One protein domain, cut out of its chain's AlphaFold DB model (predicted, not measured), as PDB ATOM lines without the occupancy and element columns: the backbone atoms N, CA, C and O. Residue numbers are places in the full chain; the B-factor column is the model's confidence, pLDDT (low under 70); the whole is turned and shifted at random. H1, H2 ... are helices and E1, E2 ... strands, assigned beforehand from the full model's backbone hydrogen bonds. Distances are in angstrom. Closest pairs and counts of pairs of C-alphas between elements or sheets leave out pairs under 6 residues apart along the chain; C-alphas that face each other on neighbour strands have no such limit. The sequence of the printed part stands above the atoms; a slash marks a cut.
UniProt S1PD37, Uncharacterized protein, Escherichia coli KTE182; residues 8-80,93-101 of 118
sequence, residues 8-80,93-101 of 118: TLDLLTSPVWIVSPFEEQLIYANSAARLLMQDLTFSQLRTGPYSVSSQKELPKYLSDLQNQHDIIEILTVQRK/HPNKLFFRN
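Overview. This is residues 8 to 80 and 93 to 101 of the 118 residues of an uncharacterized protein of Escherichia coli KTE182 (UniProt S1PD37). What would one see first? Two small two-stranded ribbons, the hairpin E1 E2 and the pair E3 E4, make two separate pieces of sheet, with the short helix H3 between E2 and E3 and with H2 near E1. H4 lies far out towards one end of the longest axis, reached by a long link, and the short H1 lies at the far side of the E1 E2 hairpin from E3 and E4. What are the numbers? The printed part has 82 residues with four named helices and four named strands in the order H1 E1 E2 H2 H3 H4 E3 E4, both sheets being antiparallel; the class is mixed, helices and strands, with 40 residues, under half, in named elements. The whole is compact, with a radius of gyration of the C-alphas of 12.7 A and spans of 37 by 32 by 22 A.

Along the chain. Where does the first half run? H1 is residues 8 to 11, with C-alpha 8 at (198.056, 131.451, 108.214), E1 is residues 17 to 19 and E2 residues 26 to 29. H2, residues 31 to 37, is 10.0 A long, and H3 is residues 42 to 46. What follows? H4, residues 60 to 66, is 10.3 A long and begins with C-alpha 60 at (213.554, 113.987, 124.251). E3, residues 72 to 76, is 13.6 A long, and E4, residues 96 to 100, is 12.9 A long and ends with C-alpha 100 at (197.829, 121.327, 126.304).

Arrangement. How do the strands pair? E1 and E2 form an antiparallel hairpin at 170 degrees, with N 18 and O 28 within hydrogen-bond range at 2.8 A. E3 and E4 are antiparallel at 152 degrees, with N 99 and O 73 at 3.2 A. What joins the two sheets in space? The closest C-alphas of H3 and E3 are those of Leu 45 and Thr 76, 5.2 A apart; those of H3 and E2 are Phe 42 and Leu 26, 6.7 A apart. Where are the other helices? H1 and H2 are close but not clearly touching, Asp 10 and Ser 31 having the closest C-alphas at 5.4 A; the closest C-alphas of H2 and E1 are those of Ala 33 and Trp 17, 6.5 A apart. H4 is apart from H3, among others. How are the helix backbones? H2 and H3 have every O i to N i+4 pair within hydrogen-bond range, H4 has 2 of 3, and H1 is too short for such a pair.

Size, cuts and confidence. How far does it reach? The two C-alphas farthest apart are those of Asn 67 and Lys 80, at 37.8 A. Where is it cut or loosely linked? Residues 81 to 92 are not printed, and C-alphas 80 and 93 are 13.2 A apart across the cut; the link from H3 to H4, residues 47 to 59, is long. Where is confidence low? The mean pLDDT of the printed part is 78.6, with residues 79 to 80 and 93 to 101 under 70, and E4 has a mean of 40.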
ATOM      1  N   THR A   8     199.421 131.891 107.887       85.00
ATOM      2  CA  THR A   8     198.056 131.451 108.214       85.00
ATOM      3  C   THR A   8     197.874 131.136 109.701       85.00
ATOM      4  O   THR A   8     196.760 131.245 110.205       85.00
ATOM      5  N   LEU A   9     198.948 130.797 110.426       84.88
ATOM      6  CA  LEU A   9     198.908 130.546 111.871       84.88
ATOM      7  C   LEU A   9     198.698 131.830 112.685       84.88
ATOM      8  O   LEU A   9     198.252 131.754 113.830       84.88
ATOM      9  N   ASP A  10     198.942 133.007 112.099       87.19
ATOM     10  CA  ASP A  10     198.615 134.296 112.720       87.19
ATOM     11  C   ASP A  10     197.098 134.530 112.843       87.19
ATOM     12  O   ASP A  10     196.686 135.388 113.621       87.19
ATOM     13  N   LEU A  11     196.267 133.750 112.136       86.56
ATOM     14  CA  LEU A  11     194.805 133.772 112.284       86.56
ATOM     15  C   LEU A  11     194.329 133.076 113.570       86.56
ATOM     16  O   LEU A  11     193.184 133.264 113.980       86.56
ATOM     17  N   LEU A  12     195.176 132.251 114.194       85.00
ATOM     18  CA  LEU A  12     194.839 131.565 115.436       85.00
ATOM     19  C   LEU A  12     194.945 132.533 116.615       85.00
ATOM     20  O   LEU A  12     195.969 133.180 116.820       85.00
ATOM     21  N   THR A  13     193.901 132.572 117.439       83.50
ATOM     22  CA  THR A  13     193.914 133.309 118.711       83.50
ATOM     23  C   THR A  13     194.698 132.571 119.795       83.50
ATOM     24  O   THR A  13     195.172 133.186 120.747       83.50
ATOM     25  N   SER A  14     194.859 131.253 119.653       84.38
ATOM     26  CA  SER A  14     195.720 130.457 120.521       84.38
ATOM     27  C   SER A  14     197.198 130.731 120.213       84.38
ATOM     28  O   SER A  14     197.579 130.746 119.040       84.38
ATOM     29  N   PRO A  15     198.046 130.913 121.237       85.19
ATOM     30  CA  PRO A  15     199.488 131.034 121.054       85.19
ATOM     31  C   PRO A  15     200.097 129.778 120.421       85.19
ATOM     32  O   PRO A  15     199.865 128.669 120.901       85.19
ATOM     33  N   VAL A  16     200.903 129.958 119.373       86.75
ATOM     34  CA  VAL A  16     201.632 128.880 118.689       86.75
ATOM     35  C   VAL A  16     203.105 129.254 118.554       86.75
ATOM     36  O   VAL A  16     203.430 130.291 117.978       86.75
ATOM     37  N   TRP A  17     203.988 128.369 119.026       88.31
ATOM     38  CA  TRP A  17     205.430 128.404 118.778       88.31
ATOM     39  C   TRP A  17     205.833 127.170 117.977       88.31
ATOM     40  O   TRP A  17     205.426 126.056 118.296       88.31
ATOM     41  N   ILE A  18     206.663 127.369 116.959       87.81
ATOM     42  CA  ILE A  18     207.329 126.305 116.213       87.81
ATOM     43  C   ILE A  18     208.809 126.402 116.548       87.81
ATOM     44  O   ILE A  18     209.448 127.414 116.262       87.81
ATOM     45  N   VAL A  19     209.343 125.350 117.157       85.69
ATOM     46  CA  VAL A  19     210.739 125.275 117.593       85.69
ATOM     47  C   VAL A  19     211.443 124.112 116.904       85.69
ATOM     48  O   VAL A  19     210.866 123.039 116.732       85.69
ATOM     49  N   SER A  20     212.694 124.328 116.507       81.31
ATOM     50  CA  SER A  20     213.598 123.274 116.054       81.31
ATOM     51  C   SER A  20     214.060 122.493 117.286       81.31
ATOM     52  O   SER A  20     214.699 123.088 118.156       81.31
ATOM     53  N   PRO A  21     213.752 121.190 117.421       77.06
ATOM     54  CA  PRO A  21     214.094 120.450 118.630       77.06
ATOM     55  C   PRO A  21     215.606 120.269 118.800       77.06
ATOM     56  O   PRO A  21     216.079 120.205 119.926       77.06
ATOM     57  N   PHE A  22     216.375 120.204 117.711       77.81
ATOM     58  CA  PHE A  22     217.824 119.975 117.771       77.81
ATOM     59  C   PHE A  22     218.629 121.261 117.927       77.81
ATOM     60  O   PHE A  22     219.631 121.276 118.632       77.81
ATOM     61  N   GLU A  23     218.190 122.339 117.281       75.06
ATOM     62  CA  GLU A  23     218.864 123.642 117.358       75.06
ATOM     63  C   GLU A  23     218.349 124.480 118.538       75.06
ATOM     64  O   GLU A  23     218.843 125.576 118.783       75.06
ATOM     65  N   GLU A  24     217.315 123.989 119.233       71.44
ATOM     66  CA  GLU A  24     216.529 124.699 120.253       71.44
ATOM     67  C   GLU A  24     216.120 126.126 119.847       71.44
ATOM     68  O   GLU A  24     215.882 127.009 120.675       71.44
ATOM     69  N   GLN A  25     216.006 126.343 118.537       78.69
ATOM     70  CA  GLN A  25     215.759 127.640 117.940       78.69
ATOM     71  C   GLN A  25     214.275 127.807 117.622       78.69
ATOM     72  O   GLN A  25     213.632 126.924 117.052       78.69
ATOM     73  N   LEU A  26     213.732 128.980 117.945       84.44
ATOM     74  CA  LEU A  26     212.394 129.366 117.520       84.44
ATOM     75  C   LEU A  26     212.387 129.631 116.008       84.44
ATOM     76  O   LEU A  26     213.025 130.568 115.534       84.44
ATOM     77  N   ILE A  27     211.641 128.814 115.268       85.56
ATOM     78  CA  ILE A  27     211.447 128.934 113.819       85.56
ATOM     79  C   ILE A  27     210.348 129.959 113.528       85.56
ATOM     80  O   ILE A  27     210.469 130.777 112.618       85.56
ATOM     81  N   TYR A  28     209.262 129.919 114.302       86.12
ATOM     82  CA  TYR A  28     208.120 130.811 114.136       86.12
ATOM     83  C   TYR A  28     207.334 130.936 115.444       86.12
ATOM     84  O   TYR A  28     207.228 129.985 116.211       86.12
ATOM     85  N   ALA A  29     206.738 132.100 115.673       87.50
ATOM     86  CA  ALA A  29     205.721 132.313 116.694       87.50
ATOM     87  C   ALA A  29     204.588 133.115 116.064       87.50
ATOM     88  O   ALA A  29     204.875 134.055 115.328       87.50
ATOM     89  N   ASN A  30     203.330 132.773 116.330       88.06
ATOM     90  CA  ASN A  30     202.212 133.571 115.829       88.06
ATOM     91  C   ASN A  30     202.021 134.868 116.638       88.06
ATOM     92  O   ASN A  30     202.660 135.084 117.667       88.06
ATOM     93  N   SER A  31     201.132 135.745 116.176       89.19
ATOM     94  CA  SER A  31     200.771 137.014 116.820       89.19
ATOM     95  C   SER A  31     200.473 136.861 118.321       89.19
ATOM     96  O   SER A  31     201.082 137.553 119.136       89.19
ATOM     97  N   ALA A  32     199.627 135.899 118.702       85.31
ATOM     98  CA  ALA A  32     199.284 135.619 120.097       85.31
ATOM     99  C   ALA A  32     200.492 135.151 120.934       85.31
ATOM    100  O   ALA A  32     200.681 135.604 122.062       85.31
ATOM    101  N   ALA A  33     201.346 134.288 120.383       86.44
ATOM    102  CA  ALA A  33     202.575 133.837 121.032       86.44
ATOM    103  C   ALA A  33     203.596 134.966 121.211       86.44
ATOM    104  O   ALA A  33     204.180 135.098 122.285       86.44
ATOM    105  N   ARG A  34     203.776 135.821 120.197       87.44
ATOM    106  CA  ARG A  34     204.673 136.985 120.272       87.44
ATOM    107  C   ARG A  34     204.249 137.962 121.369       87.44
ATOM    108  O   ARG A  34     205.111 138.486 122.066       87.44
ATOM    109  N   LEU A  35     202.945 138.157 121.578       85.75
ATOM    110  CA  LEU A  35     202.433 138.990 122.675       85.75
ATOM    111  C   LEU A  35     202.809 138.445 124.062       85.75
ATOM    112  O   LEU A  35     203.048 139.228 124.976       85.75
ATOM    113  N   LEU A  36     202.880 137.120 124.218       84.12
ATOM    114  CA  LEU A  36     203.271 136.473 125.475       84.12
ATOM    115  C   LEU A  36     204.789 136.417 125.677       84.12
ATOM    116  O   LEU A  36     205.258 136.503 126.812       84.12
ATOM    117  N   MET A  37     205.545 136.249 124.587       83.50
ATOM    118  CA  MET A  37     207.010 136.283 124.603       83.50
ATOM    119  C   MET A  37     207.532 137.679 124.914       83.50
ATOM    120  O   MET A  37     208.462 137.815 125.702       83.50
ATOM    121  N   GLN A  38     206.930 138.705 124.307       83.44
ATOM    122  CA  GLN A  38     207.476 140.060 124.289       83.44
ATOM    123  C   GLN A  38     208.946 140.026 123.838       83.44
ATOM    124  O   GLN A  38     209.227 139.551 122.738       83.44
ATOM    125  N   ASP A  39     209.870 140.460 124.697       84.81
ATOM    126  CA  ASP A  39     211.310 140.472 124.430       84.81
ATOM    127  C   ASP A  39     212.028 139.189 124.901       84.81
ATOM    128  O   ASP A  39     213.252 139.080 124.800       84.81
ATOM    129  N   LEU A  40     211.293 138.206 125.435       83.44
ATOM    130  CA  LEU A  40     211.859 136.938 125.893       83.44
ATOM    131  C   LEU A  40     212.045 135.947 124.747       83.44
ATOM    132  O   LEU A  40     211.189 135.759 123.884       83.44
ATOM    133  N   THR A  41     213.152 135.214 124.805       87.12
ATOM    134  CA  THR A  41     213.375 134.027 123.975       87.12
ATOM    135  C   THR A  41     212.559 132.837 124.483       87.12
ATOM    136  O   THR A  41     212.216 132.750 125.664       87.12
ATOM    137  N   PHE A  42     212.289 131.858 123.614       84.75
ATOM    138  CA  PHE A  42     211.570 130.640 124.012       84.75
ATOM    139  C   PHE A  42     212.287 129.884 125.146       84.75
ATOM    140  O   PHE A  42     211.649 129.416 126.086       84.75
ATOM    141  N   SER A  43     213.622 129.835 125.113       85.81
ATOM    142  CA  SER A  43     214.420 129.225 126.182       85.81
ATOM    143  C   SER A  43     214.218 129.928 127.530       85.81
ATOM    144  O   SER A  43     214.034 129.263 128.550       85.81
ATOM    145  N   GLN A  44     214.148 131.265 127.546       85.75
ATOM    146  CA  GLN A  44     213.840 132.036 128.759       85.75
ATOM    147  C   GLN A  44     212.411 131.800 129.260       85.75
ATOM    148  O   GLN A  44     212.204 131.733 130.469       85.75
ATOM    149  N   LEU A  45     211.433 131.609 128.365       85.44
ATOM    150  CA  LEU A  45     210.085 131.201 128.776       85.44
ATOM    151  C   LEU A  45     210.096 129.823 129.447       85.44
ATOM    152  O   LEU A  45     209.428 129.626 130.459       85.44
ATOM    153  N   ARG A  46     210.868 128.871 128.914       87.38
ATOM    154  CA  ARG A  46     210.972 127.497 129.433       87.38
ATOM    155  C   ARG A  46     211.778 127.389 130.729       87.38
ATOM    156  O   ARG A  46     211.498 126.530 131.553       87.38
ATOM    157  N   THR A  47     212.743 128.280 130.936       88.00
ATOM    158  CA  THR A  47     213.617 128.307 132.126       88.00
ATOM    159  C   THR A  47     213.238 129.391 133.135       88.00
ATOM    160  O   THR A  47     213.966 129.636 134.095       88.00
ATOM    161  N   GLY A  48     212.093 130.044 132.930       84.81
ATOM    162  CA  GLY A  48     211.581 131.060 133.834       84.81
ATOM    163  C   GLY A  48     211.276 130.521 135.241       84.81
ATOM    164  O   GLY A  48     211.119 129.316 135.442       84.81
ATOM    165  N   PRO A  49     211.151 131.413 136.236       81.62
ATOM    166  CA  PRO A  49     211.048 131.057 137.656       81.62
ATOM    167  C   PRO A  49     209.831 130.197 138.023       81.62
ATOM    168  O   PRO A  49     209.837 129.546 139.067       81.62
ATOM    169  N   TYR A  50     208.784 130.194 137.195       82.25
ATOM    170  CA  TYR A  50     207.572 129.393 137.392       82.25
ATOM    171  C   TYR A  50     207.392 128.316 136.326       82.25
ATOM    172  O   TYR A  50     206.332 127.688 136.255       82.25
ATOM    173  N   SER A  51     208.404 128.125 135.485       81.75
ATOM    174  CA  SER A  51     208.332 127.204 134.370       81.75
ATOM    175  C   SER A  51     208.585 125.781 134.836       81.75
ATOM    176  O   SER A  51     209.456 125.513 135.664       81.75
ATOM    177  N   VAL A  52     207.802 124.861 134.293       84.31
ATOM    178  CA  VAL A  52     207.919 123.430 134.544       84.31
ATOM    179  C   VAL A  52     207.865 122.737 133.199       84.31
ATOM    180  O   VAL A  52     206.834 122.749 132.524       84.31
ATOM    181  N   SER A  53     208.987 122.135 132.826       85.31
ATOM    182  CA  SER A  53     209.104 121.336 131.614       85.31
ATOM    183  C   SER A  53     208.956 119.858 131.919       85.31
ATOM    184  O   SER A  53     209.511 119.364 132.901       85.31
ATOM    185  N   SER A  54     208.259 119.143 131.040       82.75
ATOM    186  CA  SER A  54     208.153 117.685 131.107       82.75
ATOM    187  C   SER A  54     209.470 117.000 130.712       82.75
ATOM    188  O   SER A  54     209.791 115.939 131.234       82.75
ATOM    189  N   GLN A  55     210.267 117.623 129.838       84.19
ATOM    190  CA  GLN A  55     211.613 117.201 129.459       84.19
ATOM    191  C   GLN A  55     212.580 118.382 129.496       84.19
ATOM    192  O   GLN A  55     212.257 119.499 129.098       84.19
ATOM    193  N   LYS A  56     213.812 118.118 129.934       83.75
ATOM    194  CA  LYS A  56     214.865 119.146 130.002       83.75
ATOM    195  C   LYS A  56     215.405 119.553 128.630       83.75
ATOM    196  O   LYS A  56     215.829 120.687 128.456       83.75
ATOM    197  N   GLU A  57     215.391 118.634 127.672       84.81
ATOM    198  CA  GLU A  57     215.966 118.807 126.335       84.81
ATOM    199  C   GLU A  57     214.864 118.603 125.297       84.81
ATOM    200  O   GLU A  57     214.118 117.624 125.385       84.81
ATOM    201  N   LEU A  58     214.759 119.497 124.306       84.12
ATOM    202  CA  LEU A  58     213.698 119.398 123.295       84.12
ATOM    203  C   LEU A  58     213.699 118.085 122.484       84.12
ATOM    204  O   LEU A  58     212.610 117.573 122.223       84.12
ATOM    205  N   PRO A  59     214.847 117.475 122.120       85.38
ATOM    206  CA  PRO A  59     214.846 116.219 121.369       85.38
ATOM    207  C   PRO A  59     214.187 115.051 122.111       85.38
ATOM    208  O   PRO A  59     213.660 114.148 121.467       85.38
ATOM    209  N   LYS A  60     214.167 115.064 123.452       84.69
ATOM    210  CA  LYS A  60     213.554 113.987 124.251       84.69
ATOM    211  C   LYS A  60     212.037 113.924 124.070       84.69
ATOM    212  O   LYS A  60     211.468 112.839 124.158       84.69
ATOM    213  N   TYR A  61     211.410 115.041 123.697       83.19
ATOM    214  CA  TYR A  61     209.994 115.064 123.344       83.19
ATOM    215  C   TYR A  61     209.667 114.247 122.096       83.19
ATOM    216  O   TYR A  61     208.535 113.796 121.967       83.19
ATOM    217  N   LEU A  62     210.624 114.004 121.190       84.12
ATOM    218  CA  LEU A  62     210.372 113.159 120.017       84.12
ATOM    219  C   LEU A  62     210.002 111.735 120.436       84.12
ATOM    220  O   LEU A  62     209.086 111.154 119.861       84.12
ATOM    221  N   SER A  63     210.662 111.204 121.467       83.62
ATOM    222  CA  SER A  63     210.341 109.891 122.024       83.62
ATOM    223  C   SER A  63     208.966 109.886 122.691       83.62
ATOM    224  O   SER A  63     208.195 108.954 122.486       83.62
ATOM    225  N   ASP A  64     208.621 110.923 123.456       81.75
ATOM    226  CA  ASP A  64     207.300 111.028 124.093       81.75
ATOM    227  C   ASP A  64     206.175 111.135 123.055       81.75
ATOM    228  O   ASP A  64     205.168 110.437 123.159       81.75
ATOM    229  N   LEU A  65     206.387 111.924 121.996       81.94
ATOM    230  CA  LEU A  65     205.461 112.046 120.868       81.94
ATOM    231  C   LEU A  65     205.300 110.719 120.116       81.94
ATOM    232  O   LEU A  65     204.178 110.336 119.789       81.94
ATOM    233  N   GLN A  66     206.399 110.001 119.860       86.06
ATOM    234  CA  GLN A  66     206.363 108.680 119.220       86.06
ATOM    235  C   GLN A  66     205.560 107.666 120.041       86.06
ATOM    236  O   GLN A  66     204.812 106.874 119.471       86.06
ATOM    237  N   ASN A  67     205.684 107.718 121.369       85.56
ATOM    238  CA  ASN A  67     204.963 106.842 122.289       85.56
ATOM    239  C   ASN A  67     203.553 107.347 122.641       85.56
ATOM    240  O   ASN A  67     202.880 106.730 123.462       85.56
ATOM    241  N   GLN A  68     203.087 108.437 122.015       82.62
ATOM    242  CA  GLN A  68     201.770 109.043 122.255       82.62
ATOM    243  C   GLN A  68     201.546 109.450 123.720       82.62
ATOM    244  O   GLN A  68     200.419 109.438 124.213       82.62
ATOM    245  N   HIS A  69     202.618 109.810 124.427       82.12
ATOM    246  CA  HIS A  69     202.511 110.344 125.774       82.12
ATOM    247  C   HIS A  69     201.973 111.775 125.742       82.12
ATOM    248  O   HIS A  69     202.392 112.601 124.926       82.12
ATOM    249  N   ASP A  70     201.076 112.081 126.677       79.75
ATOM    250  CA  ASP A  70     200.639 113.451 126.908       79.75
ATOM    251  C   ASP A  70     201.815 114.281 127.436       79.75
ATOM    252  O   ASP A  70     202.388 113.991 128.487       79.75
ATOM    253  N   ILE A  71     202.155 115.347 126.712       81.81
ATOM    254  CA  ILE A  71     203.205 116.290 127.098       81.81
ATOM    255  C   ILE A  71     202.543 117.568 127.597       81.81
ATOM    256  O   ILE A  71     201.819 118.236 126.852       81.81
ATOM    257  N   ILE A  72     202.824 117.920 128.850       83.38
ATOM    258  CA  ILE A  72     202.333 119.143 129.485       83.38
ATOM    259  C   ILE A  72     203.529 119.974 129.938       83.38
ATOM    260  O   ILE A  72     204.408 119.482 130.642       83.38
ATOM    261  N   GLU A  73     203.529 121.253 129.573       80.94
ATOM    262  CA  GLU A  73     204.486 122.233 130.080       80.94
ATOM    263  C   GLU A  73     203.767 123.455 130.651       80.94
ATOM    264  O   GLU A  73     202.687 123.859 130.203       80.94
ATOM    265  N   ILE A  74     204.412 124.061 131.644       84.81
ATOM    266  CA  ILE A  74     204.056 125.366 132.186       84.81
ATOM    267  C   ILE A  74     205.192 126.308 131.819       84.81
ATOM    268  O   ILE A  74     206.342 126.052 132.173       84.81
ATOM    269  N   LEU A  75     204.877 127.401 131.131       84.31
ATOM    270  CA  LEU A  75     205.862 128.426 130.799       84.31
ATOM    271  C   LEU A  75     205.572 129.697 131.590       84.31
ATOM    272  O   LEU A  75     204.420 130.113 131.744       84.31
ATOM    273  N   THR A  76     206.639 130.334 132.054       82.50
ATOM    274  CA  THR A  76     206.576 131.682 132.604       82.50
ATOM    275  C   THR A  76     206.470 132.649 131.439       82.50
ATOM    276  O   THR A  76     207.367 132.705 130.605       82.50
ATOM    277  N   VAL A  77     205.391 133.425 131.393       82.94
ATOM    278  CA  VAL A  77     205.183 134.472 130.386       82.94
ATOM    279  C   VAL A  77     205.195 135.844 131.041       82.94
ATOM    280  O   VAL A  77     204.852 135.984 132.219       82.94
ATOM    281  N   GLN A  78     205.545 136.871 130.270       73.06
ATOM    282  CA  GLN A  78     205.353 138.244 130.716       73.06
ATOM    283  C   GLN A  78     203.953 138.706 130.331       73.06
ATOM    284  O   GLN A  78     203.563 138.668 129.163       73.06
ATOM    285  N   ARG A  79     203.205 139.197 131.314       69.50
ATOM    286  CA  ARG A  79     202.022 140.012 131.063       69.50
ATOM    287  C   ARG A  79     202.478 141.465 131.089       69.50
ATOM    288  O   ARG A  79     203.053 141.890 132.086       69.50
ATOM    289  N   LYS A  80     202.239 142.217 130.013       61.81
ATOM    290  CA  LYS A  80     202.279 143.679 130.109       61.81
ATOM    291  C   LYS A  80     201.194 144.069 131.098       61.81
ATOM    292  O   LYS A  80     200.025 143.774 130.866       61.81
ATOM    293  N   HIS A  93     200.180 137.475 141.963       40.88
ATOM    294  CA  HIS A  93     199.518 136.690 140.925       40.88
ATOM    295  C   HIS A  93     200.591 136.017 140.066       40.88
ATOM    296  O   HIS A  93     201.116 136.643 139.146       40.88
ATOM    297  N   PRO A  94     200.969 134.756 140.350       40.59
ATOM    298  CA  PRO A  94     201.889 134.047 139.477       40.59
ATOM    299  C   PRO A  94     201.201 133.793 138.130       40.59
ATOM    300  O   PRO A  94     200.228 133.040 138.041       40.59
ATOM    301  N   ASN A  95     201.711 134.445 137.086       40.47
ATOM    302  CA  ASN A  95     201.317 134.245 135.697       40.47
ATOM    303  C   ASN A  95     201.660 132.806 135.276       40.47
ATOM    304  O   ASN A  95     202.814 132.506 134.977       40.47
ATOM    305  N   LYS A  96     200.668 131.910 135.267       43.00
ATOM    306  CA  LYS A  96     200.803 130.537 134.758       43.00
ATOM    307  C   LYS A  96     199.988 130.398 133.477       43.00
ATOM    308  O   LYS A  96     198.770 130.561 133.517       43.00
ATOM    309  N   LEU A  97     200.642 130.085 132.359       43.66
ATOM    310  CA  LEU A  97     199.966 129.577 131.164       43.66
ATOM    311  C   LEU A  97     200.149 128.058 131.096       43.66
ATOM    312  O   LEU A  97     201.266 127.560 131.231       43.66
ATOM    313  N   PHE A  98     199.045 127.338 130.899       39.09
ATOM    314  CA  PHE A  98     199.036 125.894 130.686       39.09
ATOM    315  C   PHE A  98     199.023 125.613 129.185       39.09
ATOM    316  O   PHE A  98     198.117 126.077 128.488       39.09
ATOM    317  N   PHE A  99     199.981 124.829 128.695       38.66
ATOM    318  CA  PHE A  99     199.952 124.322 127.326       38.66
ATOM    319  C   PHE A  99     199.448 122.885 127.328       38.66
ATOM    320  O   PHE A  99     200.051 122.001 127.933       38.66
ATOM    321  N   ARG A 100     198.322 122.661 126.648       36.16
ATOM    322  CA  ARG A 100     197.829 121.327 126.304       36.16
ATOM    323  C   ARG A 100     198.107 121.126 124.819       36.16
ATOM    324  O   ARG A 100     197.566 121.867 124.000       36.16
ATOM    325  N   ASN A 101     198.964 120.167 124.473       37.47
ATOM    326  CA  ASN A 101     199.134 119.778 123.077       37.47
ATOM    327  C   ASN A 101     197.828 119.141 122.589       37.47
ATOM    328  O   ASN A 101     197.371 118.135 123.128       37.47
TER     329      ASN A 101